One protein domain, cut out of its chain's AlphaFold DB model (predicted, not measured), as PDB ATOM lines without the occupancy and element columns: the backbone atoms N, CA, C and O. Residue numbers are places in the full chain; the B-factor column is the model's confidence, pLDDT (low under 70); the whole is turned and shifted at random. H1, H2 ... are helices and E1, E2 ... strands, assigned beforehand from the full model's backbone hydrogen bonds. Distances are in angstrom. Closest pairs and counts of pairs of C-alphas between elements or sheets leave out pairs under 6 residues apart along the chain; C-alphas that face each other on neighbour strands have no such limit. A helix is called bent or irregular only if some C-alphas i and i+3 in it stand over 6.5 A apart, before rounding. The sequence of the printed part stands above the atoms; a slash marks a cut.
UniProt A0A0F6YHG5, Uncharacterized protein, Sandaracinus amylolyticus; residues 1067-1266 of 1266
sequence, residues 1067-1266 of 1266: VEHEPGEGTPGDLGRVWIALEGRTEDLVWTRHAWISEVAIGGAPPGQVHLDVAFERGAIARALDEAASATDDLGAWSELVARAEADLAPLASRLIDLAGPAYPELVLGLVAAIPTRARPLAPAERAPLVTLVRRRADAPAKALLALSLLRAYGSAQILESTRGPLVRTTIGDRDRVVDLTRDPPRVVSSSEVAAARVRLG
ATOM      1  N   VAL A1067      47.226 115.381  16.916       69.81
ATOM      2  CA  VAL A1067      47.476 114.914  15.565       69.81
ATOM      3  C   VAL A1067      47.153 113.432  15.562       69.81
ATOM      4  O   VAL A1067      47.784 112.656  16.278       69.81
ATOM      5  N   GLU A1068      46.120 113.057  14.821       71.44
ATOM      6  CA  GLU A1068      45.562 111.706  14.827       71.44
ATOM      7  C   GLU A1068      45.501 111.164  13.391       71.44
ATOM      8  O   GLU A1068      45.475 111.915  12.411       71.44
ATOM      9  N   HIS A1069      45.556 109.838  13.278       74.25
ATOM     10  CA  HIS A1069      45.454 109.109  12.018       74.25
ATOM     11  C   HIS A1069      44.344 108.068  12.119       74.25
ATOM     12  O   HIS A1069      44.280 107.318  13.093       74.25
ATOM     13  N   GLU A1070      43.510 107.996  11.089       75.06
ATOM     14  CA  GLU A1070      42.506 106.957  10.896       75.06
ATOM     15  C   GLU A1070      42.899 106.099   9.680       75.06
ATOM     16  O   GLU A1070      43.105 106.636   8.586       75.06
ATOM     17  N   PRO A1071      43.040 104.770   9.834       68.19
ATOM     18  CA  PRO A1071      43.296 103.864   8.717       68.19
ATOM     19  C   PRO A1071      42.215 103.948   7.633       68.19
ATOM     20  O   PRO A1071      41.038 104.105   7.939       68.19
ATOM     21  N   GLY A1072      42.622 103.803   6.370       66.88
ATOM     22  CA  GLY A1072      41.708 103.800   5.227       66.88
ATOM     23  C   GLY A1072      40.684 102.663   5.263       66.88
ATOM     24  O   GLY A1072      40.876 101.649   5.939       66.88
ATOM     25  N   GLU A1073      39.613 102.793   4.480       67.81
ATOM     26  CA  GLU A1073      38.438 101.896   4.497       67.81
ATOM     27  C   GLU A1073      38.693 100.522   3.826       67.81
ATOM     28  O   GLU A1073      37.765  99.778   3.511       67.81
ATOM     29  N   GLY A1074      39.962 100.154   3.605       59.44
ATOM     30  CA  GLY A1074      40.372  98.868   3.029       59.44
ATOM     31  C   GLY A1074      40.500  98.847   1.501       59.44
ATOM     32  O   GLY A1074      40.709  97.778   0.923       59.44
ATOM     33  N   THR A1075      40.413 100.000   0.832       67.31
ATOM     34  CA  THR A1075      40.690 100.114  -0.609       67.31
ATOM     35  C   THR A1075      42.199  99.964  -0.871       67.31
ATOM     36  O   THR A1075      42.994 100.636  -0.209       67.31
ATOM     37  N   PRO A1076      42.644  99.131  -1.835       66.56
ATOM     38  CA  PRO A1076      44.063  99.031  -2.179       66.56
ATOM     39  C   PRO A1076      44.651 100.403  -2.552       66.56
ATOM     40  O   PRO A1076      44.173 101.040  -3.488       66.56
ATOM     41  N   GLY A1077      45.681 100.850  -1.825       69.38
ATOM     42  CA  GLY A1077      46.327 102.156  -2.030       69.38
ATOM     43  C   GLY A1077      45.752 103.322  -1.209       69.38
ATOM     44  O   GLY A1077      46.240 104.439  -1.349       69.38
ATOM     45  N   ASP A1078      44.757 103.097  -0.351       78.12
ATOM     46  CA  ASP A1078      44.275 104.097   0.613       78.12
ATOM     47  C   ASP A1078      45.144 104.083   1.885       78.12
ATOM     48  O   ASP A1078      45.154 103.105   2.638       78.12
ATOM     49  N   LEU A1079      45.905 105.156   2.124       75.81
ATOM     50  CA  LEU A1079      46.742 105.298   3.324       75.81
ATOM     51  C   LEU A1079      45.954 105.791   4.546       75.81
ATOM     52  O   LEU A1079      46.489 105.810   5.662       75.81
ATOM     53  N   GLY A1080      44.684 106.147   4.359       74.19
ATOM     54  CA  GLY A1080      43.817 106.712   5.376       74.19
ATOM     55  C   GLY A1080      43.948 108.225   5.516       74.19
ATOM     56  O   GLY A1080      44.427 108.937   4.628       74.19
ATOM     57  N   ARG A1081      43.491 108.705   6.669       79.75
ATOM     58  CA  ARG A1081      43.264 110.114   6.982       79.75
ATOM     59  C   ARG A1081      44.185 110.547   8.112       79.75
ATOM     60  O   ARG A1081      44.193 109.911   9.156       79.75
ATOM     61  N   VAL A1082      44.947 111.618   7.935       78.00
ATOM     62  CA  VAL A1082      45.682 112.299   9.013       78.00
ATOM     63  C   VAL A1082      45.069 113.661   9.238       78.00
ATOM     64  O   VAL A1082      44.763 114.344   8.269       78.00
ATOM     65  N   TRP A1083      44.959 114.099  10.486       76.00
ATOM     66  CA  TRP A1083      44.576 115.472  10.777       76.00
ATOM     67  C   TRP A1083      45.373 116.103  11.906       76.00
ATOM     68  O   TRP A1083      45.804 115.421  12.829       76.00
ATOM     69  N   ILE A1084      45.527 117.426  11.832       76.88
ATOM     70  CA  ILE A1084      46.197 118.262  12.829       76.88
ATOM     71  C   ILE A1084      45.189 119.257  13.397       76.88
ATOM     72  O   ILE A1084      44.748 120.156  12.684       76.88
ATOM     73  N   ALA A1085      44.857 119.128  14.680       74.69
ATOM     74  CA  ALA A1085      44.000 120.058  15.404       74.69
ATOM     75  C   ALA A1085      44.764 120.676  16.578       74.69
ATOM     76  O   ALA A1085      45.112 119.979  17.525       74.69
ATOM     77  N   LEU A1086      45.031 121.982  16.547       68.88
ATOM     78  CA  LEU A1086      45.764 122.683  17.604       68.88
ATOM     79  C   LEU A1086      44.874 123.005  18.814       68.88
ATOM     80  O   LEU A1086      45.382 123.072  19.930       68.88
ATOM     81  N   GLU A1087      43.566 123.177  18.615       65.25
ATOM     82  CA  GLU A1087      42.572 123.376  19.684       65.25
ATOM     83  C   GLU A1087      41.745 122.104  19.948       65.25
ATOM     84  O   GLU A1087      40.749 122.125  20.677       65.25
ATOM     85  N   GLY A1088      42.166 120.980  19.350       61.50
ATOM     86  CA  GLY A1088      41.560 119.659  19.516       61.50
ATOM     87  C   GLY A1088      40.158 119.523  18.914       61.50
ATOM     88  O   GLY A1088      39.413 118.641  19.342       61.50
ATOM     89  N   ARG A1089      39.784 120.387  17.958       61.84
ATOM     90  CA  ARG A1089      38.511 120.326  17.224       61.84
ATOM     91  C   ARG A1089      38.685 119.572  15.911       61.84
ATOM     92  O   ARG A1089      39.406 120.012  15.018       61.84
ATOM     93  N   THR A1090      38.017 118.432  15.783       59.59
ATOM     94  CA  THR A1090      38.046 117.605  14.563       59.59
ATOM     95  C   THR A1090      36.999 118.040  13.540       59.59
ATOM     96  O   THR A1090      37.143 117.816  12.344       59.59
ATOM     97  N   GLU A1091      35.948 118.704  14.002       57.53
ATOM     98  CA  GLU A1091      34.887 119.283  13.184       57.53
ATOM     99  C   GLU A1091      35.362 120.476  12.336       57.53
ATOM    100  O   GLU A1091      34.732 120.806  11.333       57.53
ATOM    101  N   ASP A1092      36.495 121.084  12.698       64.12
ATOM    102  CA  ASP A1092      37.003 122.327  12.105       64.12
ATOM    103  C   ASP A1092      38.192 122.112  11.145       64.12
ATOM    104  O   ASP A1092      39.001 123.008  10.881       64.12
ATOM    105  N   LEU A1093      38.325 120.886  10.638       68.50
ATOM    106  CA  LEU A1093      39.419 120.446   9.779       68.50
ATOM    107  C   LEU A1093      39.137 120.709   8.290       68.50
ATOM    108  O   LEU A1093      38.083 120.345   7.767       68.50
ATOM    109  N   VAL A1094      40.119 121.274   7.586       68.12
ATOM    110  CA  VAL A1094      40.133 121.422   6.119       68.12
ATOM    111  C   VAL A1094      40.896 120.255   5.511       68.12
ATOM    112  O   VAL A1094      42.079 120.099   5.814       68.12
ATOM    113  N   TRP A1095      40.256 119.460   4.650       69.75
ATOM    114  CA  TRP A1095      40.813 118.216   4.123       69.75
ATOM    115  C   TRP A1095      41.457 118.393   2.750       69.75
ATOM    116  O   TRP A1095      40.976 119.088   1.854       69.75
ATOM    117  N   THR A1096      42.580 117.710   2.554       67.31
ATOM    118  CA  THR A1096      43.357 117.741   1.319       67.31
ATOM    119  C   THR A1096      43.809 116.335   0.958       67.31
ATOM    120  O   THR A1096      44.634 115.730   1.632       67.31
ATOM    121  N   ARG A1097      43.271 115.801  -0.141       73.12
ATOM    122  CA  ARG A1097      43.752 114.546  -0.730       73.12
ATOM    123  C   ARG A1097      45.019 114.764  -1.550       73.12
ATOM    124  O   ARG A1097      45.031 115.656  -2.406       73.12
ATOM    125  N   HIS A1098      46.021 113.915  -1.361       74.75
ATOM    126  CA  HIS A1098      47.225 113.806  -2.187       74.75
ATOM    127  C   HIS A1098      47.255 112.423  -2.831       74.75
ATOM    128  O   HIS A1098      47.183 111.431  -2.115       74.75
ATOM    129  N   ALA A1099      47.339 112.347  -4.163       75.56
ATOM    130  CA  ALA A1099      47.343 111.082  -4.903       75.56
ATOM    131  C   ALA A1099      48.567 110.976  -5.821       75.56
ATOM    132  O   ALA A1099      48.928 111.950  -6.480       75.56
ATOM    133  N   TRP A1100      49.190 109.798  -5.871       78.88
ATOM    134  CA  TRP A1100      50.381 109.531  -6.686       78.88
ATOM    135  C   TRP A1100      50.519 108.051  -7.029       78.88
ATOM    136  O   TRP A1100      49.729 107.221  -6.584       78.88
ATOM    137  N   ILE A1101      51.510 107.705  -7.852       77.12
ATOM    138  CA  ILE A1101      51.850 106.308  -8.140       77.12
ATOM    139  C   ILE A1101      53.034 105.924  -7.258       77.12
ATOM    140  O   ILE A1101      54.117 106.488  -7.392       77.12
ATOM    141  N   SER A1102      52.834 104.954  -6.371       78.25
ATOM    142  CA  SER A1102      53.921 104.371  -5.592       78.25
ATOM    143  C   SER A1102      54.563 103.214  -6.350       78.25
ATOM    144  O   SER A1102      53.879 102.286  -6.783       78.25
ATOM    145  N   GLU A1103      55.890 103.244  -6.460       78.44
ATOM    146  CA  GLU A1103      56.694 102.141  -7.004       78.44
ATOM    147  C   GLU A1103      56.940 101.021  -5.980       78.44
ATOM    148  O   GLU A1103      57.411  99.941  -6.334       78.44
ATOM    149  N   VAL A1104      56.604 101.263  -4.711       79.38
ATOM    150  CA  VAL A1104      56.766 100.312  -3.607       79.38
ATOM    151  C   VAL A1104      55.409  99.808  -3.120       79.38
ATOM    152  O   VAL A1104      54.401 100.514  -3.211       79.38
ATOM    153  N   ALA A1105      55.387  98.577  -2.608       78.50
ATOM    154  CA  ALA A1105      54.217  98.010  -1.946       78.50
ATOM    155  C   ALA A1105      53.993  98.699  -0.590       78.50
ATOM    156  O   ALA A1105      54.954  98.937   0.140       78.50
ATOM    157  N   ILE A1106      52.739  99.004  -0.249       76.88
ATOM    158  CA  ILE A1106      52.391  99.732   0.983       76.88
ATOM    159  C   ILE A1106      51.206  99.050   1.651       76.88
ATOM    160  O   ILE A1106      50.203  98.778   0.990       76.88
ATOM    161  N   GLY A1107      51.308  98.761   2.951       67.31
ATOM    162  CA  GLY A1107      50.190  98.206   3.722       67.31
ATOM    163  C   GLY A1107      49.595  96.910   3.147       67.31
ATOM    164  O   GLY A1107      48.412  96.650   3.330       67.31
ATOM    165  N   GLY A1108      50.385  96.117   2.412       67.38
ATOM    166  CA  GLY A1108      49.937  94.887   1.743       67.38
ATOM    167  C   GLY A1108      49.378  95.062   0.322       67.38
ATOM    168  O   GLY A1108      49.136  94.057  -0.347       67.38
ATOM    169  N   ALA A1109      49.218  96.291  -0.180       71.44
ATOM    170  CA  ALA A1109      48.853  96.557  -1.573       71.44
ATOM    171  C   ALA A1109      50.093  96.539  -2.498       71.44
ATOM    172  O   ALA A1109      51.162  97.007  -2.091       71.44
ATOM    173  N   PRO A1110      49.984  96.015  -3.739       78.88
ATOM    174  CA  PRO A1110      51.074  96.053  -4.714       78.88
ATOM    175  C   PRO A1110      51.373  97.495  -5.174       78.88
ATOM    176  O   PRO A1110      50.524  98.371  -5.001       78.88
ATOM    177  N   PRO A1111      52.542  97.749  -5.799       80.38
ATOM    178  CA  PRO A1111      52.843  99.032  -6.438       80.38
ATOM    179  C   PRO A1111      51.697  99.494  -7.348       80.38
ATOM    180  O   PRO A1111      51.156  98.704  -8.127       80.38
ATOM    181  N   GLY A1112      51.306 100.762  -7.245       74.50
ATOM    182  CA  GLY A1112      50.067 101.245  -7.846       74.50
ATOM    183  C   GLY A1112      49.689 102.656  -7.410       74.50
ATOM    184  O   GLY A1112      50.507 103.390  -6.860       74.50
ATOM    185  N   GLN A1113      48.451 103.057  -7.698       79.44
ATOM    186  CA  GLN A1113      47.932 104.357  -7.278       79.44
ATOM    187  C   GLN A1113      47.690 104.370  -5.768       79.44
ATOM    188  O   GLN A1113      47.072 103.458  -5.227       79.44
ATOM    189  N   VAL A1114      48.165 105.424  -5.114       77.00
ATOM    190  CA  VAL A1114      48.096 105.627  -3.669       77.00
ATOM    191  C   VAL A1114      47.491 106.992  -3.388       77.00
ATOM    192  O   VAL A1114      47.704 107.928  -4.163       77.00
ATOM    193  N   HIS A1115      46.734 107.113  -2.303       79.19
ATOM    194  CA  HIS A1115      46.227 108.390  -1.820       79.19
ATOM    195  C   HIS A1115      46.335 108.517  -0.301       79.19
ATOM    196  O   HIS A1115      46.248 107.534   0.429       79.19
ATOM    197  N   LEU A1116      46.547 109.751   0.152       79.38
ATOM    198  CA  LEU A1116      46.594 110.157   1.552       79.38
ATOM    199  C   LEU A1116      45.710 111.389   1.733       79.38
ATOM    200  O   LEU A1116      45.904 112.389   1.035       79.38
ATOM    201  N   ASP A1117      44.790 111.329   2.687       75.62
ATOM    202  CA  ASP A1117      43.952 112.461   3.064       75.62
ATOM    203  C   ASP A1117      44.586 113.164   4.271       75.62
ATOM    204  O   ASP A1117      44.816 112.545   5.307       75.62
ATOM    205  N   VAL A1118      44.910 114.453   4.140       76.88
ATOM    206  CA  VAL A1118      45.522 115.258   5.208       76.88
ATOM    207  C   VAL A1118      44.626 116.438   5.544       76.88
ATOM    208  O   VAL A1118      44.255 117.202   4.652       76.88
ATOM    209  N   ALA A1119      44.320 116.619   6.821       74.25
ATOM    210  CA  ALA A1119      43.494 117.693   7.333       74.25
ATOM    211  C   ALA A1119      44.232 118.590   8.321       74.25
ATOM    212  O   ALA A1119      45.100 118.149   9.072       74.25
ATOM    213  N   PHE A1120      43.845 119.857   8.361       75.19
ATOM    214  CA  PHE A1120      44.368 120.818   9.324       75.19
ATOM    215  C   PHE A1120      43.236 121.674   9.861       75.19
ATOM    216  O   PHE A1120      42.366 122.101   9.105       75.19
ATOM    217  N   GLU A1121      43.271 121.964  11.152       73.31
ATOM    218  CA  GLU A1121      42.352 122.906  11.772       73.31
ATOM    219  C   GLU A1121      42.540 124.291  11.151       73.31
ATOM    220  O   GLU A1121      43.666 124.767  10.964       73.31
ATOM    221  N   ARG A1122      41.434 124.970  10.838       67.69
ATOM    222  CA  ARG A1122      41.455 126.291  10.180       67.69
ATOM    223  C   ARG A1122      42.310 127.312  10.931       67.69
ATOM    224  O   ARG A1122      43.085 128.051  10.319       67.69
ATOM    225  N   GLY A1123      42.245 127.301  12.264       65.56
ATOM    226  CA  GLY A1123      43.078 128.139  13.128       65.56
ATOM    227  C   GLY A1123      44.580 127.841  13.026       65.56
ATOM    228  O   GLY A1123      45.395 128.738  13.251       65.56
ATOM    229  N   ALA A1124      44.970 126.617  12.661       65.62
ATOM    230  CA  ALA A1124      46.359 126.240  12.396       65.62
ATOM    231  C   ALA A1124      46.850 126.791  11.053       65.62
ATOM    232  O   ALA A1124      47.962 127.312  10.972       65.62
ATOM    233  N   ILE A1125      45.997 126.761  10.023       63.06
ATOM    234  CA  ILE A1125      46.297 127.338   8.706       63.06
ATOM    235  C   ILE A1125      46.502 128.853   8.833       63.06
ATOM    236  O   ILE A1125      47.518 129.373   8.377       63.06
ATOM    237  N   ALA A1126      45.588 129.560   9.504       61.53
ATOM    238  CA  ALA A1126      45.689 131.007   9.707       61.53
ATOM    239  C   ALA A1126      46.946 131.411  10.505       61.53
ATOM    240  O   ALA A1126      47.633 132.359  10.129       61.53
ATOM    241  N   ARG A1127      47.287 130.665  11.566       64.44
ATOM    242  CA  ARG A1127      48.507 130.898  12.357       64.44
ATOM    243  C   ARG A1127      49.781 130.657  11.554       64.44
ATOM    244  O   ARG A1127      50.664 131.509  11.558       64.44
ATOM    245  N   ALA A1128      49.853 129.546  10.825       60.31
ATOM    246  CA  ALA A1128      51.009 129.234   9.991       60.31
ATOM    247  C   ALA A1128      51.224 130.284   8.884       60.31
ATOM    248  O   ALA A1128      52.363 130.578   8.534       60.31
ATOM    249  N   LEU A1129      50.146 130.881   8.356       57.97
ATOM    250  CA  LEU A1129      50.221 131.982   7.390       57.97
ATOM    251  C   LEU A1129      50.787 133.277   8.004       57.97
ATOM    252  O   LEU A1129      51.608 133.926   7.355       57.97
ATOM    253  N   ASP A1130      50.393 133.637   9.229       56.31
ATOM    254  CA  ASP A1130      50.874 134.834   9.946       56.31
ATOM    255  C   ASP A1130      52.345 134.696  10.384       56.31
ATOM    256  O   ASP A1130      53.165 135.587  10.150       56.31
ATOM    257  N   GLU A1131      52.703 133.559  10.986       57.75
ATOM    258  CA  GLU A1131      54.067 133.293  11.466       57.75
ATOM    259  C   GLU A1131      55.062 133.337  10.317       57.75
ATOM    260  O   GLU A1131      56.114 133.974  10.381       57.75
ATOM    261  N   ALA A1132      54.684 132.728   9.207       51.41
ATOM    262  CA  ALA A1132      55.526 132.694   8.047       51.41
ATOM    263  C   ALA A1132      55.542 134.064   7.323       51.41
ATOM    264  O   ALA A1132      56.578 134.453   6.788       51.41
ATOM    265  N   ALA A1133      54.463 134.862   7.368       51.66
ATOM    266  CA  ALA A1133      54.461 136.249   6.876       51.66
ATOM    267  C   ALA A1133      55.422 137.170   7.652       51.66
ATOM    268  O   ALA A1133      55.898 138.163   7.099       51.66
ATOM    269  N   SER A1134      55.738 136.820   8.902       52.84
ATOM    270  CA  SER A1134      56.756 137.485   9.723       52.84
ATOM    271  C   SER A1134      58.179 136.931   9.536       52.84
ATOM    272  O   SER A1134      59.145 137.549   9.988       52.84
ATOM    273  N   ALA A1135      58.330 135.796   8.844       55.22
ATOM    274  CA  ALA A1135      59.615 135.146   8.618       55.22
ATOM    275  C   ALA A1135      60.421 135.838   7.504       55.22
ATOM    276  O   ALA A1135      59.916 136.152   6.423       55.22
ATOM    277  N   THR A1136      61.710 136.055   7.766       54.44
ATOM    278  CA  THR A1136      62.679 136.604   6.804       54.44
ATOM    279  C   THR A1136      63.418 135.470   6.071       54.44
ATOM    280  O   THR A1136      63.250 134.298   6.398       54.44
ATOM    281  N   ASP A1137      64.261 135.778   5.078       56.75
ATOM    282  CA  ASP A1137      65.152 134.790   4.428       56.75
ATOM    283  C   ASP A1137      66.266 134.244   5.371       56.75
ATOM    284  O   ASP A1137      67.186 133.560   4.919       56.75
ATOM    285  N   ASP A1138      66.202 134.538   6.675       60.75
ATOM    286  CA  ASP A1138      67.169 134.122   7.692       60.75
ATOM    287  C   ASP A1138      67.081 132.617   8.013       60.75
ATOM    288  O   ASP A1138      66.024 132.076   8.342       60.75
ATOM    289  N   LEU A1139      68.228 131.937   7.954       53.25
ATOM    290  CA  LEU A1139      68.391 130.496   8.177       53.25
ATOM    291  C   LEU A1139      68.041 130.061   9.610       53.25
ATOM    292  O   LEU A1139      67.615 128.920   9.799       53.25
ATOM    293  N   GLY A1140      68.181 130.947  10.602       59.56
ATOM    294  CA  GLY A1140      67.796 130.655  11.990       59.56
ATOM    295  C   GLY A1140      66.288 130.436  12.147       59.56
ATOM    296  O   GLY A1140      65.863 129.462  12.765       59.56
ATOM    297  N   ALA A1141      65.482 131.274  11.488       62.38
ATOM    298  CA  ALA A1141      64.022 131.183  11.506       62.38
ATOM    299  C   ALA A1141      63.502 129.903  10.817       62.38
ATOM    300  O   ALA A1141      62.503 129.321  11.235       62.38
ATOM    301  N   TRP A1142      64.212 129.417   9.791       66.94
ATOM    302  CA  TRP A1142      63.863 128.180   9.085       66.94
ATOM    303  C   TRP A1142      64.076 126.919   9.920       66.94
ATOM    304  O   TRP A1142      63.258 126.003   9.850       66.94
ATOM    305  N   SER A1143      65.138 126.867  10.729       70.75
ATOM    306  CA  SER A1143      65.392 125.724  11.612       70.75
ATOM    307  C   SER A1143      64.310 125.574  12.686       70.75
ATOM    308  O   SER A1143      63.922 124.451  13.005       70.75
ATOM    309  N   GLU A1144      63.804 126.684  13.231       71.31
ATOM    310  CA  GLU A1144      62.722 126.674  14.225       71.31
ATOM    311  C   GLU A1144      61.383 126.236  13.613       71.31
ATOM    312  O   GLU A1144      60.671 125.423  14.206       71.31
ATOM    313  N   LEU A1145      61.072 126.701  12.397       69.62
ATOM    314  CA  LEU A1145      59.887 126.273  11.645       69.62
ATOM    315  C   LEU A1145      59.924 124.777  11.302       69.62
ATOM    316  O   LEU A1145      58.905 124.099  11.422       69.62
ATOM    317  N   VAL A1146      61.086 124.249  10.895       76.19
ATOM    318  CA  VAL A1146      61.263 122.814  10.613       76.19
ATOM    319  C   VAL A1146      61.104 121.984  11.883       76.19
ATOM    320  O   VAL A1146      60.360 121.012  11.851       76.19
ATOM    321  N   ALA A1147      61.727 122.378  12.998       77.69
ATOM    322  CA  ALA A1147      61.619 121.651  14.265       77.69
ATOM    323  C   ALA A1147      60.180 121.627  14.812       77.69
ATOM    324  O   ALA A1147      59.731 120.624  15.365       77.69
ATOM    325  N   ARG A1148      59.429 122.720  14.637       75.06
ATOM    326  CA  ARG A1148      58.014 122.773  15.024       75.06
ATOM    327  C   ARG A1148      57.143 121.916  14.108       75.06
ATOM    328  O   ARG A1148      56.349 121.122  14.597       75.06
ATOM    329  N   ALA A1149      57.354 122.000  12.795       77.06
ATOM    330  CA  ALA A1149      56.638 121.154  11.849       77.06
ATOM    331  C   ALA A1149      56.982 119.664  11.994       77.06
ATOM    332  O   ALA A1149      56.126 118.829  11.741       77.06
ATOM    333  N   GLU A1150      58.201 119.309  12.408       82.69
ATOM    334  CA  GLU A1150      58.569 117.933  12.771       82.69
ATOM    335  C   GLU A1150      57.711 117.414  13.924       82.69
ATOM    336  O   GLU A1150      57.216 116.292  13.853       82.69
ATOM    337  N   ALA A1151      57.494 118.233  14.958       79.31
ATOM    338  CA  ALA A1151      56.622 117.873  16.071       79.31
ATOM    339  C   ALA A1151      55.164 117.696  15.611       79.31
ATOM    340  O   ALA A1151      54.534 116.697  15.955       79.31
ATOM    341  N   ASP A1152      54.661 118.612  14.780       76.69
ATOM    342  CA  ASP A1152      53.286 118.566  14.267       76.69
ATOM    343  C   ASP A1152      53.068 117.417  13.256       76.69
ATOM    344  O   ASP A1152      51.983 116.846  13.180       76.69
ATOM    345  N   LEU A1153      54.092 117.024  12.488       82.19
ATOM    346  CA  LEU A1153      54.020 115.943  11.492       82.19
ATOM    347  C   LEU A1153      54.460 114.572  12.029       82.19
ATOM    348  O   LEU A1153      54.376 113.583  11.295       82.19
ATOM    349  N   ALA A1154      54.908 114.474  13.283       82.75
ATOM    350  CA  ALA A1154      55.438 113.231  13.846       82.75
ATOM    351  C   ALA A1154      54.461 112.039  13.748       82.75
ATOM    352  O   ALA A1154      54.909 110.949  13.382       82.75
ATOM    353  N   PRO A1155      53.140 112.188  13.978       78.69
ATOM    354  CA  PRO A1155      52.223 111.052  13.838       78.69
ATOM    355  C   PRO A1155      51.995 110.621  12.387       78.69
ATOM    356  O   PRO A1155      51.875 109.423  12.125       78.69
ATOM    357  N   LEU A1156      52.020 111.558  11.427       81.38
ATOM    358  CA  LEU A1156      52.022 111.220   9.998       81.38
ATOM    359  C   LEU A1156      53.270 110.408   9.644       81.38
ATOM    360  O   LEU A1156      53.168 109.364   9.001       81.38
ATOM    361  N   ALA A1157      54.440 110.868  10.091       85.31
ATOM    362  CA  ALA A1157      55.701 110.172   9.870       85.31
ATOM    363  C   ALA A1157      55.671 108.759  10.477       85.31
ATOM    364  O   ALA A1157      55.932 107.793   9.766       85.31
ATOM    365  N   SER A1158      55.252 108.616  11.740       83.75
ATOM    366  CA  SER A1158      55.115 107.317  12.413       83.75
ATOM    367  C   SER A1158      54.223 106.353  11.632       83.75
ATOM    368  O   SER A1158      54.579 105.194  11.439       83.75
ATOM    369  N   ARG A1159      53.081 106.826  11.121       77.94
ATOM    370  CA  ARG A1159      52.164 105.965  10.373       77.94
ATOM    371  C   ARG A1159      52.723 105.530   9.025       77.94
ATOM    372  O   ARG A1159      52.578 104.374   8.630       77.94
ATOM    373  N   LEU A1160      53.324 106.459   8.291       83.44
ATOM    374  CA  LEU A1160      53.967 106.149   7.020       83.44
ATOM    375  C   LEU A1160      55.111 105.136   7.226       83.44
ATOM    376  O   LEU A1160      55.291 104.258   6.383       83.44
ATOM    377  N   ILE A1161      55.833 105.209   8.355       86.81
ATOM    378  CA  ILE A1161      56.842 104.215   8.756       86.81
ATOM    379  C   ILE A1161      56.193 102.845   8.982       86.81
ATOM    380  O   ILE A1161      56.678 101.857   8.433       86.81
ATOM    381  N   ASP A1162      55.077 102.772   9.709       82.81
ATOM    382  CA  ASP A1162      54.363 101.508   9.946       82.81
ATOM    383  C   ASP A1162      53.859 100.858   8.646       82.81
ATOM    384  O   ASP A1162      53.889  99.637   8.496       82.81
ATOM    385  N   LEU A1163      53.385 101.669   7.693       76.56
ATOM    386  CA  LEU A1163      52.807 101.198   6.431       76.56
ATOM    387  C   LEU A1163      53.853 100.745   5.405       76.56
ATOM    388  O   LEU A1163      53.582  99.830   4.622       76.56
ATOM    389  N   ALA A1164      55.010 101.408   5.374       80.06
ATOM    390  CA  ALA A1164      56.049 101.196   4.364       80.06
ATOM    391  C   ALA A1164      57.268 100.418   4.883       80.06
ATOM    392  O   ALA A1164      58.046  99.889   4.087       80.06
ATOM    393  N   GLY A1165      57.461 100.346   6.202       84.31
ATOM    394  CA  GLY A1165      58.613  99.708   6.830       84.31
ATOM    395  C   GLY A1165      59.942 100.232   6.256       84.31
ATOM    396  O   GLY A1165      60.176 101.441   6.262       84.31
ATOM    397  N   PRO A1166      60.823  99.357   5.729       82.88
ATOM    398  CA  PRO A1166      62.076  99.759   5.080       82.88
ATOM    399  C   PRO A1166      61.928 100.709   3.879       82.88
ATOM    400  O   PRO A1166      62.889 101.392   3.541       82.88
ATOM    401  N   ALA A1167      60.753 100.750   3.240       84.88
ATOM    402  CA  ALA A1167      60.474 101.576   2.061       84.88
ATOM    403  C   ALA A1167      59.888 102.964   2.405       84.88
ATOM    404  O   ALA A1167      59.372 103.665   1.531       84.88
ATOM    405  N   TYR A1168      59.922 103.360   3.684       87.75
ATOM    406  CA  TYR A1168      59.444 104.666   4.149       87.75
ATOM    407  C   TYR A1168      60.064 105.858   3.401       87.75
ATOM    408  O   TYR A1168      59.304 106.735   2.970       87.75
ATOM    409  N   PRO A1169      61.396 105.918   3.188       88.50
ATOM    410  CA  PRO A1169      62.000 107.034   2.471       88.50
ATOM    411  C   PRO A1169      61.445 107.186   1.050       88.50
ATOM    412  O   PRO A1169      61.120 108.297   0.637       88.50
ATOM    413  N   GLU A1170      61.276 106.089   0.309       86.44
ATOM    414  CA  GLU A1170      60.688 106.099  -1.033       86.44
ATOM    415  C   GLU A1170      59.241 106.588  -1.027       86.44
ATOM    416  O   GLU A1170      58.856 107.360  -1.909       86.44
ATOM    417  N   LEU A1171      58.456 106.193  -0.022       85.69
ATOM    418  CA  LEU A1171      57.068 106.619   0.107       85.69
ATOM    419  C   LEU A1171      56.952 108.130   0.348       85.69
ATOM    420  O   LEU A1171      56.169 108.799  -0.326       85.69
ATOM    421  N   VAL A1172      57.750 108.676   1.271       89.38
ATOM    422  CA  VAL A1172      57.776 110.118   1.573       89.38
ATOM    423  C   VAL A1172      58.273 110.919   0.377       89.38
ATOM    424  O   VAL A1172      57.682 111.943   0.031       89.38
ATOM    425  N   LEU A1173      59.334 110.460  -0.290       88.38
ATOM    426  CA  LEU A1173      59.838 111.124  -1.490       88.38
ATOM    427  C   LEU A1173      58.792 111.105  -2.611       88.38
ATOM    428  O   LEU A1173      58.656 112.112  -3.297       88.38
ATOM    429  N   GLY A1174      58.028 110.017  -2.761       83.88
ATOM    430  CA  GLY A1174      56.889 109.926  -3.678       83.88
ATOM    431  C   GLY A1174      55.764 110.906  -3.331       83.88
ATOM    432  O   GLY A1174      55.362 111.691  -4.186       83.88
ATOM    433  N   LEU A1175      55.326 110.943  -2.067       85.69
ATOM    434  CA  LEU A1175      54.309 111.884  -1.572       85.69
ATOM    435  C   LEU A1175      54.717 113.344  -1.830       85.69
ATOM    436  O   LEU A1175      53.945 114.128  -2.378       85.69
ATOM    437  N   VAL A1176      55.945 113.722  -1.468       88.50
ATOM    438  CA  VAL A1176      56.428 115.102  -1.635       88.50
ATOM    439  C   VAL A1176      56.706 115.428  -3.110       88.50
ATOM    440  O   VAL A1176      56.500 116.562  -3.555       88.50
ATOM    441  N   ALA A1177      57.145 114.457  -3.914       83.44
ATOM    442  CA  ALA A1177      57.295 114.613  -5.361       83.44
ATOM    443  C   ALA A1177      55.951 114.853  -6.059       83.44
ATOM    444  O   ALA A1177      55.877 115.718  -6.938       83.44
ATOM    445  N   ALA A1178      54.896 114.173  -5.608       76.06
ATOM    446  CA  ALA A1178      53.552 114.287  -6.154       76.06
ATOM    447  C   ALA A1178      52.967 115.695  -6.023       76.06
ATOM    448  O   ALA A1178      52.239 116.130  -6.910       76.06
ATOM    449  N   ILE A1179      53.331 116.442  -4.971       79.12
ATOM    450  CA  ILE A1179      52.946 117.849  -4.796       79.12
ATOM    451  C   ILE A1179      53.473 118.662  -5.999       79.12
ATOM    452  O   ILE A1179      54.676 118.770  -6.175       79.12
ATOM    453  N   PRO A1180      52.657 119.276  -6.866       69.25
ATOM    454  CA  PRO A1180      53.158 120.037  -8.015       69.25
ATOM    455  C   PRO A1180      54.181 121.134  -7.661       69.25
ATOM    456  O   PRO A1180      53.911 122.013  -6.836       69.25
ATOM    457  N   THR A1181      55.346 121.131  -8.324       69.75
ATOM    458  CA  THR A1181      56.334 122.214  -8.190       69.75
ATOM    459  C   THR A1181      55.935 123.417  -9.034       69.75
ATOM    460  O   THR A1181      55.583 123.275 -10.208       69.75
ATOM    461  N   ARG A1182      56.022 124.622  -8.466       60.66
ATOM    462  CA  ARG A1182      55.825 125.864  -9.209       60.66
ATOM    463  C   ARG A1182      57.112 126.427  -9.779       60.66
ATOM    464  O   ARG A1182      58.142 126.499  -9.124       60.66
ATOM    465  N   ALA A1183      56.930 126.984 -10.963       52.31
ATOM    466  CA  ALA A1183      57.838 127.876 -11.643       52.31
ATOM    467  C   ALA A1183      58.510 128.974 -10.805       52.31
ATOM    468  O   ALA A1183      59.688 129.292 -10.949       52.31
ATOM    469  N   ARG A1184      57.690 129.647  -9.993       57.62
ATOM    470  CA  ARG A1184      58.108 130.812  -9.220       57.62
ATOM    471  C   ARG A1184      58.381 130.361  -7.788       57.62
ATOM    472  O   ARG A1184      57.502 129.693  -7.232       57.62
ATOM    473  N   PRO A1185      59.510 130.774  -7.184       65.31
ATOM    474  CA  PRO A1185      59.747 130.563  -5.767       65.31
ATOM    475  C   PRO A1185      58.589 131.143  -4.957       65.31
ATOM    476  O   PRO A1185      58.151 132.273  -5.195       65.31
ATOM    477  N   LEU A1186      58.094 130.350  -4.021       66.25
ATOM    478  CA  LEU A1186      57.145 130.778  -3.013       66.25
ATOM    479  C   LEU A1186      57.799 131.848  -2.134       66.25
ATOM    480  O   LEU A1186      59.028 131.883  -1.999       66.25
ATOM    481  N   ALA A1187      56.996 132.748  -1.564       65.38
ATOM    482  CA  ALA A1187      57.513 133.658  -0.546       65.38
ATOM    483  C   ALA A1187      58.045 132.839   0.647       65.38
ATOM    484  O   ALA A1187      57.551 131.731   0.860       65.38
ATOM    485  N   PRO A1188      59.000 133.350   1.447       66.62
ATOM    486  CA  PRO A1188      59.462 132.665   2.655       66.62
ATOM    487  C   PRO A1188      58.289 132.190   3.518       66.62
ATOM    488  O   PRO A1188      58.214 131.021   3.863       66.62
ATOM    489  N   ALA A1189      57.269 133.033   3.677       60.12
ATOM    490  CA  ALA A1189      56.027 132.691   4.358       60.12
ATOM    491  C   ALA A1189      55.316 131.415   3.866       60.12
ATOM    492  O   ALA A1189      54.643 130.684   4.580       60.12
ATOM    493  N   GLU A1190      55.422 131.135   2.582       64.81
ATOM    494  CA  GLU A1190      54.658 130.081   1.940       64.81
ATOM    495  C   GLU A1190      55.416 128.748   1.879       64.81
ATOM    496  O   GLU A1190      54.839 127.763   1.420       64.81
ATOM    497  N   ARG A1191      56.689 128.712   2.307       75.69
ATOM    498  CA  ARG A1191      57.553 127.518   2.260       75.69
ATOM    499  C   ARG A1191      57.546 126.699   3.557       75.69
ATOM    500  O   ARG A1191      58.260 125.702   3.640       75.69
ATOM    501  N   ALA A1192      56.761 127.093   4.563       75.44
ATOM    502  CA  ALA A1192      56.617 126.325   5.799       75.44
ATOM    503  C   ALA A1192      56.094 124.898   5.498       75.44
ATOM    504  O   ALA A1192      55.185 124.756   4.669       75.44
ATOM    505  N   PRO A1193      56.622 123.835   6.140       79.38
ATOM    506  CA  PRO A1193      56.239 122.453   5.832       79.38
ATOM    507  C   PRO A1193      54.739 122.165   5.981       79.38
ATOM    508  O   PRO A1193      54.149 121.559   5.091       79.38
ATOM    509  N   LEU A1194      54.091 122.664   7.041       75.88
ATOM    510  CA  LEU A1194      52.645 122.487   7.248       75.88
ATOM    511  C   LEU A1194      51.836 123.174   6.144       75.88
ATOM    512  O   LEU A1194      50.983 122.551   5.525       75.88
ATOM    513  N   VAL A1195      52.173 124.426   5.811       72.19
ATOM    514  CA  VAL A1195      51.553 125.171   4.698       72.19
ATOM    515  C   VAL A1195      51.772 124.449   3.367       72.19
ATOM    516  O   VAL A1195      50.893 124.449   2.509       72.19
ATOM    517  N   THR A1196      52.926 123.807   3.191       75.81
ATOM    518  CA  THR A1196      53.253 123.021   1.998       75.81
ATOM    519  C   THR A1196      52.451 121.732   1.912       75.81
ATOM    520  O   THR A1196      52.072 121.356   0.813       75.81
ATOM    521  N   LEU A1197      52.171 121.071   3.035       76.00
ATOM    522  CA  LEU A1197      51.379 119.842   3.071       76.00
ATOM    523  C   LEU A1197      49.871 120.120   2.936       76.00
ATOM    524  O   LEU A1197      49.176 119.378   2.246       76.00
ATOM    525  N   VAL A1198      49.380 121.225   3.515       67.75
ATOM    526  CA  VAL A1198      48.021 121.760   3.277       67.75
ATOM    527  C   VAL A1198      47.844 122.126   1.802       67.75
ATOM    528  O   VAL A1198      46.774 121.996   1.213       67.75
ATOM    529  N   ARG A1199      48.890 122.642   1.156       64.81
ATOM    530  CA  ARG A1199      48.806 123.046  -0.245       64.81
ATOM    531  C   ARG A1199      49.099 121.861  -1.153       64.81
ATOM    532  O   ARG A1199      50.103 121.181  -1.043       64.81
ATOM    533  N   ARG A1200      48.326 121.717  -2.224       63.47
ATOM    534  CA  ARG A1200      48.704 120.844  -3.351       63.47
ATOM    535  C   ARG A1200      49.776 121.453  -4.247       63.47
ATOM    536  O   ARG A1200      49.681 121.367  -5.465       63.47
ATOM    537  N   ARG A1201      50.730 122.199  -3.694       66.81
ATOM    538  CA  ARG A1201      51.842 122.773  -4.461       66.81
ATOM    539  C   ARG A1201      52.952 123.276  -3.553       66.81
ATOM    540  O   ARG A1201      52.678 123.798  -2.477       66.81
ATOM    541  N   ALA A1202      54.171 123.260  -4.075       74.25
ATOM    542  CA  ALA A1202      55.332 123.859  -3.430       74.25
ATOM    543  C   ALA A1202      56.324 124.437  -4.450       74.25
ATOM    544  O   ALA A1202      56.194 124.212  -5.652       74.25
ATOM    545  N   ASP A1203      57.317 125.198  -3.996       75.12
ATOM    546  CA  ASP A1203      58.567 125.372  -4.743       75.12
ATOM    547  C   ASP A1203      59.594 124.311  -4.302       75.12
ATOM    548  O   ASP A1203      59.352 123.529  -3.379       75.12
ATOM    549  N   ALA A1204      60.737 124.233  -4.987       79.19
ATOM    550  CA  ALA A1204      61.762 123.248  -4.639       79.19
ATOM    551  C   ALA A1204      62.240 123.371  -3.169       79.19
ATOM    552  O   ALA A1204      62.326 122.341  -2.501       79.19
ATOM    553  N   PRO A1205      62.488 124.582  -2.620       80.06
ATOM    554  CA  PRO A1205      62.773 124.764  -1.194       80.06
ATOM    555  C   PRO A1205      61.687 124.239  -0.251       80.06
ATOM    556  O   PRO A1205      62.005 123.497   0.669       80.06
ATOM    557  N   ALA A1206      60.420 124.572  -0.488       80.94
ATOM    558  CA  ALA A1206      59.292 124.134   0.328       80.94
ATOM    559  C   ALA A1206      59.150 122.606   0.342       80.94
ATOM    560  O   ALA A1206      58.969 122.006   1.398       80.94
ATOM    561  N   LYS A1207      59.314 121.957  -0.820       87.19
ATOM    562  CA  LYS A1207      59.365 120.492  -0.902       87.19
ATOM    563  C   LYS A1207      60.520 119.912  -0.106       87.19
ATOM    564  O   LYS A1207      60.336 118.931   0.599       87.19
ATOM    565  N   ALA A1208      61.707 120.499  -0.237       86.62
ATOM    566  CA  ALA A1208      62.881 120.027   0.477       86.62
ATOM    567  C   ALA A1208      62.695 120.159   1.996       86.62
ATOM    568  O   ALA A1208      63.068 119.244   2.719       86.62
ATOM    569  N   LEU A1209      62.067 121.241   2.465       85.56
ATOM    570  CA  LEU A1209      61.735 121.455   3.876       85.56
ATOM    571  C   LEU A1209      60.669 120.473   4.377       85.56
ATOM    572  O   LEU A1209      60.854 119.884   5.436       85.56
ATOM    573  N   LEU A1210      59.603 120.231   3.608       88.44
ATOM    574  CA  LEU A1210      58.597 119.220   3.953       88.44
ATOM    575  C   LEU A1210      59.192 117.807   3.989       88.44
ATOM    576  O   LEU A1210      58.960 117.058   4.936       88.44
ATOM    577  N   ALA A1211      59.989 117.449   2.980       89.56
ATOM    578  CA  ALA A1211      60.696 116.175   2.950       89.56
ATOM    579  C   ALA A1211      61.676 116.050   4.120       89.56
ATOM    580  O   ALA A1211      61.747 114.986   4.720       89.56
ATOM    581  N   LEU A1212      62.395 117.120   4.476       89.12
ATOM    582  CA  LEU A1212      63.287 117.137   5.635       89.12
ATOM    583  C   LEU A1212      62.512 116.861   6.931       89.12
ATOM    584  O   LEU A1212      62.897 115.953   7.664       89.12
ATOM    585  N   SER A1213      61.398 117.568   7.164       88.06
ATOM    586  CA  SER A1213      60.560 117.382   8.358       88.06
ATOM    587  C   SER A1213      59.994 115.965   8.480       88.06
ATOM    588  O   SER A1213      59.908 115.433   9.580       88.06
ATOM    589  N   LEU A1214      59.629 115.323   7.366       88.88
ATOM    590  CA  LEU A1214      59.120 113.949   7.387       88.88
ATOM    591  C   LEU A1214      60.255 112.915   7.502       88.88
ATOM    592  O   LEU A1214      60.167 111.971   8.285       88.88
ATOM    593  N   LEU A1215      61.351 113.065   6.757       88.62
ATOM    594  CA  LEU A1215      62.415 112.054   6.691       88.62
ATOM    595  C   LEU A1215      63.283 111.989   7.955       88.62
ATOM    596  O   LEU A1215      63.787 110.909   8.274       88.62
ATOM    597  N   ARG A1216      63.438 113.094   8.704       83.12
ATOM    598  CA  ARG A1216      64.226 113.104   9.955       83.12
ATOM    599  C   ARG A1216      63.643 112.209  11.048       83.12
ATOM    600  O   ARG A1216      64.387 111.766  11.916       83.12
ATOM    601  N   ALA A1217      62.360 111.857  10.957       75.56
ATOM    602  CA  ALA A1217      61.736 110.880  11.846       75.56
ATOM    603  C   ALA A1217      62.286 109.445  11.679       75.56
ATOM    604  O   ALA A1217      62.119 108.627  12.579       75.56
ATOM    605  N   TYR A1218      62.936 109.127  10.551       75.62
ATOM    606  CA  TYR A1218      63.398 107.771  10.216       75.62
ATOM    607  C   TYR A1218      64.925 107.620  10.176       75.62
ATOM    608  O   TYR A1218      65.446 106.531  10.406       75.62
ATOM    609  N   GLY A1219      65.665 108.694   9.893       78.25
ATOM    610  CA  GLY A1219      67.125 108.657   9.802       78.25
ATOM    611  C   GLY A1219      67.745 110.012   9.465       78.25
ATOM    612  O   GLY A1219      67.090 111.051   9.535       78.25
ATOM    613  N   SER A1220      69.026 110.026   9.080       76.75
ATOM    614  CA  SER A1220      69.702 111.263   8.677       76.75
ATOM    615  C   SER A1220      69.210 111.737   7.306       76.75
ATOM    616  O   SER A1220      69.460 111.088   6.288       76.75
ATOM    617  N   ALA A1221      68.552 112.894   7.273       84.69
ATOM    618  CA  ALA A1221      68.161 113.586   6.051       84.69
ATOM    619  C   ALA A1221      68.768 114.990   6.035       84.69
ATOM    620  O   ALA A1221      68.858 115.639   7.072       84.69
ATOM    621  N   GLN A1222      69.215 115.449   4.868       86.62
ATOM    622  CA  GLN A1222      69.827 116.768   4.704       86.62
ATOM    623  C   GLN A1222      69.391 117.414   3.397       86.62
ATOM    624  O   GLN A1222      69.221 116.739   2.383       86.62
ATOM    625  N   ILE A1223      69.284 118.739   3.397       82.88
ATOM    626  CA  ILE A1223      69.066 119.529   2.190       82.88
ATOM    627  C   ILE A1223      70.430 119.967   1.655       82.88
ATOM    628  O   ILE A1223      71.187 120.675   2.323       82.88
ATOM    629  N   LEU A1224      70.738 119.563   0.427       84.62
ATOM    630  CA  LEU A1224      71.895 120.028  -0.331       84.62
ATOM    631  C   LEU A1224      71.459 121.133  -1.291       84.62
ATOM    632  O   LEU A1224      70.419 121.031  -1.925       84.62
ATOM    633  N   GLU A1225      72.256 122.175  -1.458       81.00
ATOM    634  CA  GLU A1225      72.043 123.220  -2.450       81.00
ATOM    635  C   GLU A1225      72.932 122.971  -3.666       81.00
ATOM    636  O   GLU A1225      74.160 122.951  -3.563       81.00
ATOM    637  N   SER A1226      72.298 122.760  -4.818       80.25
ATOM    638  CA  SER A1226      72.958 122.619  -6.114       80.25
ATOM    639  C   SER A1226      72.696 123.842  -6.993       80.25
ATOM    640  O   SER A1226      71.808 124.649  -6.716       80.25
ATOM    641  N   THR A1227      73.398 123.942  -8.122       69.19
ATOM    642  CA  THR A1227      73.137 124.976  -9.141       69.19
ATOM    643  C   THR A1227      71.735 124.895  -9.757       69.19
ATOM    644  O   THR A1227      71.292 125.862 -10.370       69.19
ATOM    645  N   ARG A1228      71.027 123.767  -9.597       66.88
ATOM    646  CA  ARG A1228      69.651 123.556 -10.076       66.88
ATOM    647  C   ARG A1228      68.590 123.678  -8.976       66.88
ATOM    648  O   ARG A1228      67.412 123.502  -9.262       66.88
ATOM    649  N   GLY A1229      68.989 123.993  -7.742       73.44
ATOM    650  CA  GLY A1229      68.095 124.119  -6.591       73.44
ATOM    651  C   GLY A1229      68.378 123.107  -5.474       73.44
ATOM    652  O   GLY A1229      69.388 122.390  -5.522       73.44
ATOM    653  N   PRO A1230      67.524 123.079  -4.436       80.38
ATOM    654  CA  PRO A1230      67.690 122.204  -3.284       80.38
ATOM    655  C   PRO A1230      67.388 120.742  -3.636       80.38
ATOM    656  O   PRO A1230      66.381 120.430  -4.267       80.38
ATOM    657  N   LEU A1231      68.272 119.858  -3.193       84.56
ATOM    658  CA  LEU A1231      68.195 118.409  -3.308       84.56
ATOM    659  C   LEU A1231      68.069 117.816  -1.908       84.56
ATOM    660  O   LEU A1231      68.612 118.364  -0.952       84.56
ATOM    661  N   VAL A1232      67.410 116.669  -1.788       86.25
ATOM    662  CA  VAL A1232      67.311 115.955  -0.512       86.25
ATOM    663  C   VAL A1232      68.278 114.782  -0.532       86.25
ATOM    664  O   VAL A1232      68.191 113.911  -1.397       86.25
ATOM    665  N   ARG A1233      69.220 114.763   0.413       87.94
ATOM    666  CA  ARG A1233      70.066 113.609   0.707       87.94
ATOM    667  C   ARG A1233      69.435 112.817   1.838       87.94
ATOM    668  O   ARG A1233      69.210 113.365   2.911       87.94
ATOM    669  N   THR A1234      69.187 111.537   1.608       87.56
ATOM    670  CA  THR A1234      68.665 110.613   2.618       87.56
ATOM    671  C   THR A1234      69.184 109.203   2.352       87.56
ATOM    672  O   THR A1234      69.595 108.882   1.231       87.56
ATOM    673  N   THR A1235      69.201 108.367   3.381       81.38
ATOM    674  CA  THR A1235      69.664 106.982   3.288       81.38
ATOM    675  C   THR A1235      68.482 106.080   2.933       81.38
ATOM    676  O   THR A1235      67.465 106.081   3.621       81.38
ATOM    677  N   ILE A1236      68.605 105.333   1.834       75.12
ATOM    678  CA  ILE A1236      67.575 104.418   1.328       75.12
ATOM    679  C   ILE A1236      68.164 103.003   1.272       75.12
ATOM    680  O   ILE A1236      69.024 102.715   0.429       75.12
ATOM    681  N   GLY A1237      67.729 102.124   2.180       73.56
ATOM    682  CA  GLY A1237      68.430 100.867   2.473       73.56
ATOM    683  C   GLY A1237      69.826 101.143   3.051       73.56
ATOM    684  O   GLY A1237      69.969 102.000   3.911       73.56
ATOM    685  N   ASP A1238      70.867 100.487   2.526       72.31
ATOM    686  CA  ASP A1238      72.270 100.696   2.946       72.31
ATOM    687  C   ASP A1238      73.015 101.769   2.120       72.31
ATOM    688  O   ASP A1238      74.248 101.802   2.084       72.31
ATOM    689  N   ARG A1239      72.298 102.601   1.349       78.69
ATOM    690  CA  ARG A1239      72.915 103.542   0.401       78.69
ATOM    691  C   ARG A1239      72.374 104.953   0.562       78.69
ATOM    692  O   ARG A1239      71.168 105.178   0.479       78.69
ATOM    693  N   ASP A1240      73.282 105.914   0.658       81.06
ATOM    694  CA  ASP A1240      72.939 107.327   0.542       81.06
ATOM    695  C   ASP A1240      72.491 107.653  -0.882       81.06
ATOM    696  O   ASP A1240      73.188 107.367  -1.862       81.06
ATOM    697  N   ARG A1241      71.319 108.278  -0.998       85.38
ATOM    698  CA  ARG A1241      70.785 108.788  -2.259       85.38
ATOM    699  C   ARG A1241      70.549 110.283  -2.160       85.38
ATOM    700  O   ARG A1241      70.142 110.804  -1.126       85.38
ATOM    701  N   VAL A1242      70.794 110.967  -3.271       86.19
ATOM    702  CA  VAL A1242      70.455 112.379  -3.446       86.19
ATOM    703  C   VAL A1242      69.350 112.464  -4.481       86.19
ATOM    704  O   VAL A1242      69.477 111.912  -5.576       86.19
ATOM    705  N   VAL A1243      68.256 113.116  -4.111       85.75
ATOM    706  CA  VAL A1243      67.000 113.084  -4.852       85.75
ATOM    707  C   VAL A1243      66.545 114.503  -5.166       85.75
ATOM    708  O   VAL A1243      66.554 115.391  -4.312       85.75
ATOM    709  N   ASP A1244      66.145 114.698  -6.417       83.50
ATOM    710  CA  ASP A1244      65.482 115.895  -6.911       83.50
ATOM    711  C   ASP A1244      63.962 115.679  -6.882       83.50
ATOM    712  O   ASP A1244      63.416 114.830  -7.595       83.50
ATOM    713  N   LEU A1245      63.287 116.461  -6.037       81.62
ATOM    714  CA  LEU A1245      61.842 116.407  -5.800       81.62
ATOM    715  C   LEU A1245      61.031 117.268  -6.779       81.62
ATOM    716  O   LEU A1245      59.812 117.389  -6.643       81.62
ATOM    717  N   THR A1246      61.669 117.908  -7.761       71.81
ATOM    718  CA  THR A1246      60.966 118.746  -8.747       71.81
ATOM    719  C   THR A1246      60.169 117.942  -9.779       71.81
ATOM    720  O   THR A1246      59.332 118.506 -10.488       71.81
ATOM    721  N   ARG A1247      60.390 116.624  -9.847       66.38
ATOM    722  CA  ARG A1247      59.753 115.695 -10.788       66.38
ATOM    723  C   ARG A1247      58.957 114.628 -10.043       66.38
ATOM    724  O   ARG A1247      59.307 114.293  -8.918       66.38
ATOM    725  N   ASP A1248      57.915 114.117 -10.693       60.25
ATOM    726  CA  ASP A1248      57.123 112.969 -10.245       60.25
ATOM    727  C   ASP A1248      57.136 111.908 -11.371       60.25
ATOM    728  O   ASP A1248      56.644 112.210 -12.467       60.25
ATOM    729  N   PRO A1249      57.768 110.731 -11.177       66.25
ATOM    730  CA  PRO A1249      58.425 110.281  -9.945       66.25
ATOM    731  C   PRO A1249      59.714 111.069  -9.617       66.25
ATOM    732  O   PRO A1249      60.317 111.687 -10.507       66.25
ATOM    733  N   PRO A1250      60.151 111.062  -8.340       75.81
ATOM    734  CA  PRO A1250      61.362 111.749  -7.898       75.81
ATOM    735  C   PRO A1250      62.612 111.216  -8.612       75.81
ATOM    736  O   PRO A1250      62.773 110.013  -8.817       75.81
ATOM    737  N   ARG A1251      63.541 112.108  -8.981       82.31
ATOM    738  CA  ARG A1251      64.734 111.740  -9.762       82.31
ATOM    739  C   ARG A1251      65.956 111.563  -8.863       82.31
ATOM    740  O   ARG A1251      66.369 112.503  -8.192       82.31
ATOM    741  N   VAL A1252      66.611 110.403  -8.936       83.19
ATOM    742  CA  VAL A1252      67.931 110.198  -8.311       83.19
ATOM    743  C   VAL A1252      69.009 110.934  -9.116       83.19
ATOM    744  O   VAL A1252      69.090 110.815 -10.341       83.19
ATOM    745  N   VAL A1253      69.822 111.721  -8.418       82.94
ATOM    746  CA  VAL A1253      70.846 112.607  -8.983       82.94
ATOM    747  C   VAL A1253      72.184 111.866  -9.113       82.94
ATOM    748  O   VAL A1253      72.521 111.021  -8.285       82.94
ATOM    749  N   SER A1254      72.953 112.154 -10.171       78.06
ATOM    750  CA  SER A1254      74.224 111.462 -10.446       78.06
ATOM    751  C   SER A1254      75.344 111.882  -9.482       78.06
ATOM    752  O   SER A1254      75.375 113.017  -9.009       78.06
ATOM    753  N   SER A1255      76.331 111.012  -9.244       71.62
ATOM    754  CA  SER A1255      77.473 111.282  -8.348       71.62
ATOM    755  C   SER A1255      78.280 112.538  -8.718       71.62
ATOM    756  O   SER A1255      78.832 113.193  -7.836       71.62
ATOM    757  N   SER A1256      78.294 112.922  -9.998       67.06
ATOM    758  CA  SER A1256      78.933 114.157 -10.476       67.06
ATOM    759  C   SER A1256      78.195 115.440 -10.067       67.06
ATOM    760  O   SER A1256      78.827 116.443  -9.751       67.06
ATOM    761  N   GLU A1257      76.861 115.402 -10.014       64.81
ATOM    762  CA  GLU A1257      76.018 116.530  -9.601       64.81
ATOM    763  C   GLU A1257      75.989 116.667  -8.069       64.81
ATOM    764  O   GLU A1257      75.928 117.779  -7.548       64.81
ATOM    765  N   VAL A1258      76.122 115.549  -7.342       72.31
ATOM    766  CA  VAL A1258      76.240 115.525  -5.874       72.31
ATOM    767  C   VAL A1258      77.536 116.181  -5.393       72.31
ATOM    768  O   VAL A1258      77.508 116.945  -4.432       72.31
ATOM    769  N   ALA A1259      78.661 115.942  -6.076       72.00
ATOM    770  CA  ALA A1259      79.959 116.523  -5.715       72.00
ATOM    771  C   ALA A1259      80.001 118.063  -5.822       72.00
ATOM    772  O   ALA A1259      80.861 118.699  -5.215       72.00
ATOM    773  N   ALA A1260      79.075 118.662  -6.579       70.25
ATOM    774  CA  ALA A1260      78.961 120.107  -6.765       70.25
ATOM    775  C   ALA A1260      77.983 120.789  -5.783       70.25
ATOM    776  O   ALA A1260      77.912 122.020  -5.763       70.25
ATOM    777  N   ALA A1261      77.228 120.024  -4.988       75.00
ATOM    778  CA  ALA A1261      76.221 120.550  -4.071       75.00
ATOM    779  C   ALA A1261      76.792 120.791  -2.658       75.00
ATOM    780  O   ALA A1261      77.617 120.017  -2.170       75.00
ATOM    781  N   ARG A1262      76.357 121.860  -1.976       80.06
ATOM    782  CA  ARG A1262      76.774 122.192  -0.595       80.06
ATOM    783  C   ARG A1262      75.662 121.880   0.397       80.06
ATOM    784  O   ARG A1262      74.502 122.103   0.088       80.06
ATOM    785  N   VAL A1263      75.990 121.403   1.596       76.62
ATOM    786  CA  VAL A1263      74.979 121.209   2.653       76.62
ATOM    787  C   VAL A1263      74.402 122.572   3.044       76.62
ATOM    788  O   VAL A1263      75.161 123.479   3.382       76.62
ATOM    789  N   ARG A1264      73.074 122.710   2.967       73.19
ATOM    790  CA  ARG A1264      72.342 123.942   3.294       73.19
ATOM    791  C   ARG A1264      71.677 123.869   4.669       73.19
ATOM    792  O   ARG A1264      71.751 124.843   5.403       73.19
ATOM    793  N   LEU A1265      71.052 122.735   5.002       69.06
ATOM    794  CA  LEU A1265      70.349 122.438   6.266       69.06
ATOM    795  C   LEU A1265      70.417 120.918   6.531       69.06
ATOM    796  O   LEU A1265      70.371 120.149   5.568       69.06
ATOM    797  N   GLY A1266      70.526 120.471   7.789       60.72
ATOM    798  CA  GLY A1266      70.657 119.048   8.143       60.72
ATOM    799  C   GLY A1266      70.380 118.725   9.604       60.72
ATOM    800  O   GLY A1266      70.560 119.635  10.441       60.72
TER     801      GLY A1266
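This is residues 1067 to 1266 of the 1266 residues of an uncharacterized protein of Sandaracinus amylolyticus (UniProt A0A0F6YHG5). Two strongly twisted sheets of four strands stand at opposite ends of the longest axis, with a core of helices between them: the bent helix H2, whose arm H2b packs on both sheets, H4 on the side of the first sheet, and H5 on the second. H1 crosses one end of this body, and the short H6, the element whose centre is farthest from the mean of the C-alphas at 23.4 A, only grazes the second sheet with its residues 1255 to 1258. The printed part has 200 residues, with six named helices and eight named strands in the order E1 E2 E3 E4 H1 H2 H3 H4 H5 E5 E6 E7 H6 E8. The first sheet runs E1 E2 E4 E3 and is mixed; the second runs E7 E6 E5 E8 and is antiparallel. The class is mixed, helices and strands, and the whole is compact, with a radius of gyration of the C-alphas of 16.0 A and spans of 48 by 43 by 28 A.

In the first sheet, E1 is residues 1067 to 1070, beginning at C-alpha 1067 (47.476, 114.914, 15.565), E2 is 1078 to 1085, 21.8 A long, E3 is 1093 to 1102, 26.6 A, and E4 is 1112 to 1121, 30.2 A. H1, residues 1122 to 1133, is 16.7 A long. H2, residues 1139 to 1178, was assigned as one helix by its hydrogen bonds but is bent: C-alphas 1163 and 1166 are 9.5 A apart. Its arms are H2a, residues 1139 to 1163, 33.2 A from C-alpha 1139 (68.391, 130.496, 8.177), and H2b, residues 1166 to 1178, 20.2 A. Both arms are irregular, with C-alphas 1152 and 1155 7.6 A apart and C-alphas 1166 and 1169 7.7 A apart. H3 is residues 1188 to 1191, H4 is 1193 to 1198, and H5 is 1204 to 1215, 15.9 A long. E5 is residues 1221 to 1226, E6 is 1229 to 1236, 21.2 A long, E7 is 1239 to 1244, H6 is 1255 to 1258, and E8 is 1262 to 1265, ending at C-alpha 1265 (70.349, 122.438, 6.266).

In the first sheet E1 and E2 form a hairpin, with N 1070 and O 1081 at 2.8 A, E2 and E4 are parallel, with N 1119 and O 1082 at 2.7 A, and E3 and E4 form a hairpin, with N 1096 and O 1118 at 2.7 A. H2a, H2b and H4 are on the same face of it, two layers, helices over one face of a sheet. H2a lies over E1 and E2 at a height of 12.6 A, and H4 over E4 at 8.8 A. H1 only grazes this sheet with residues 1122 to 1125. H4 and H5 touch, about perpendicular at 82 degrees, closest at the C-alphas of Pro 1193 and Leu 1210, 4.4 A. H2b and H5 touch at a shallow tilt of 26 degrees, opposite ways, closest at the C-alphas of Val 1176 and Lys 1207, 6.2 A. H5 is on the second sheet, over E6 and E5 at a height of 8.6 A. There E5, E6 and E7 form a meander, each strand the antiparallel neighbour of the one before, with N 1224 and O 1231 at 2.8 A and N 1243 and O 1232 at 2.8 A; E8 is antiparallel to E5, with N 1225 and O 1262 at 2.7 A. In H1, H4 and H5 every O i to N i+4 pair is within hydrogen-bond range, in H2a 19 of 21 and in H2b 8 of 9, while H3 and H6 are too short for such a pair.

The C-alphas farthest apart, of Glu 1091 and Ser 1256, are 50.3 A apart. The printed part has no cut, and no link is long. The mean pLDDT of the printed part is 74.2; 67 residues are under 70, among them residues 1086 to 1096, 1122 to 1142 and 1180 to 1190.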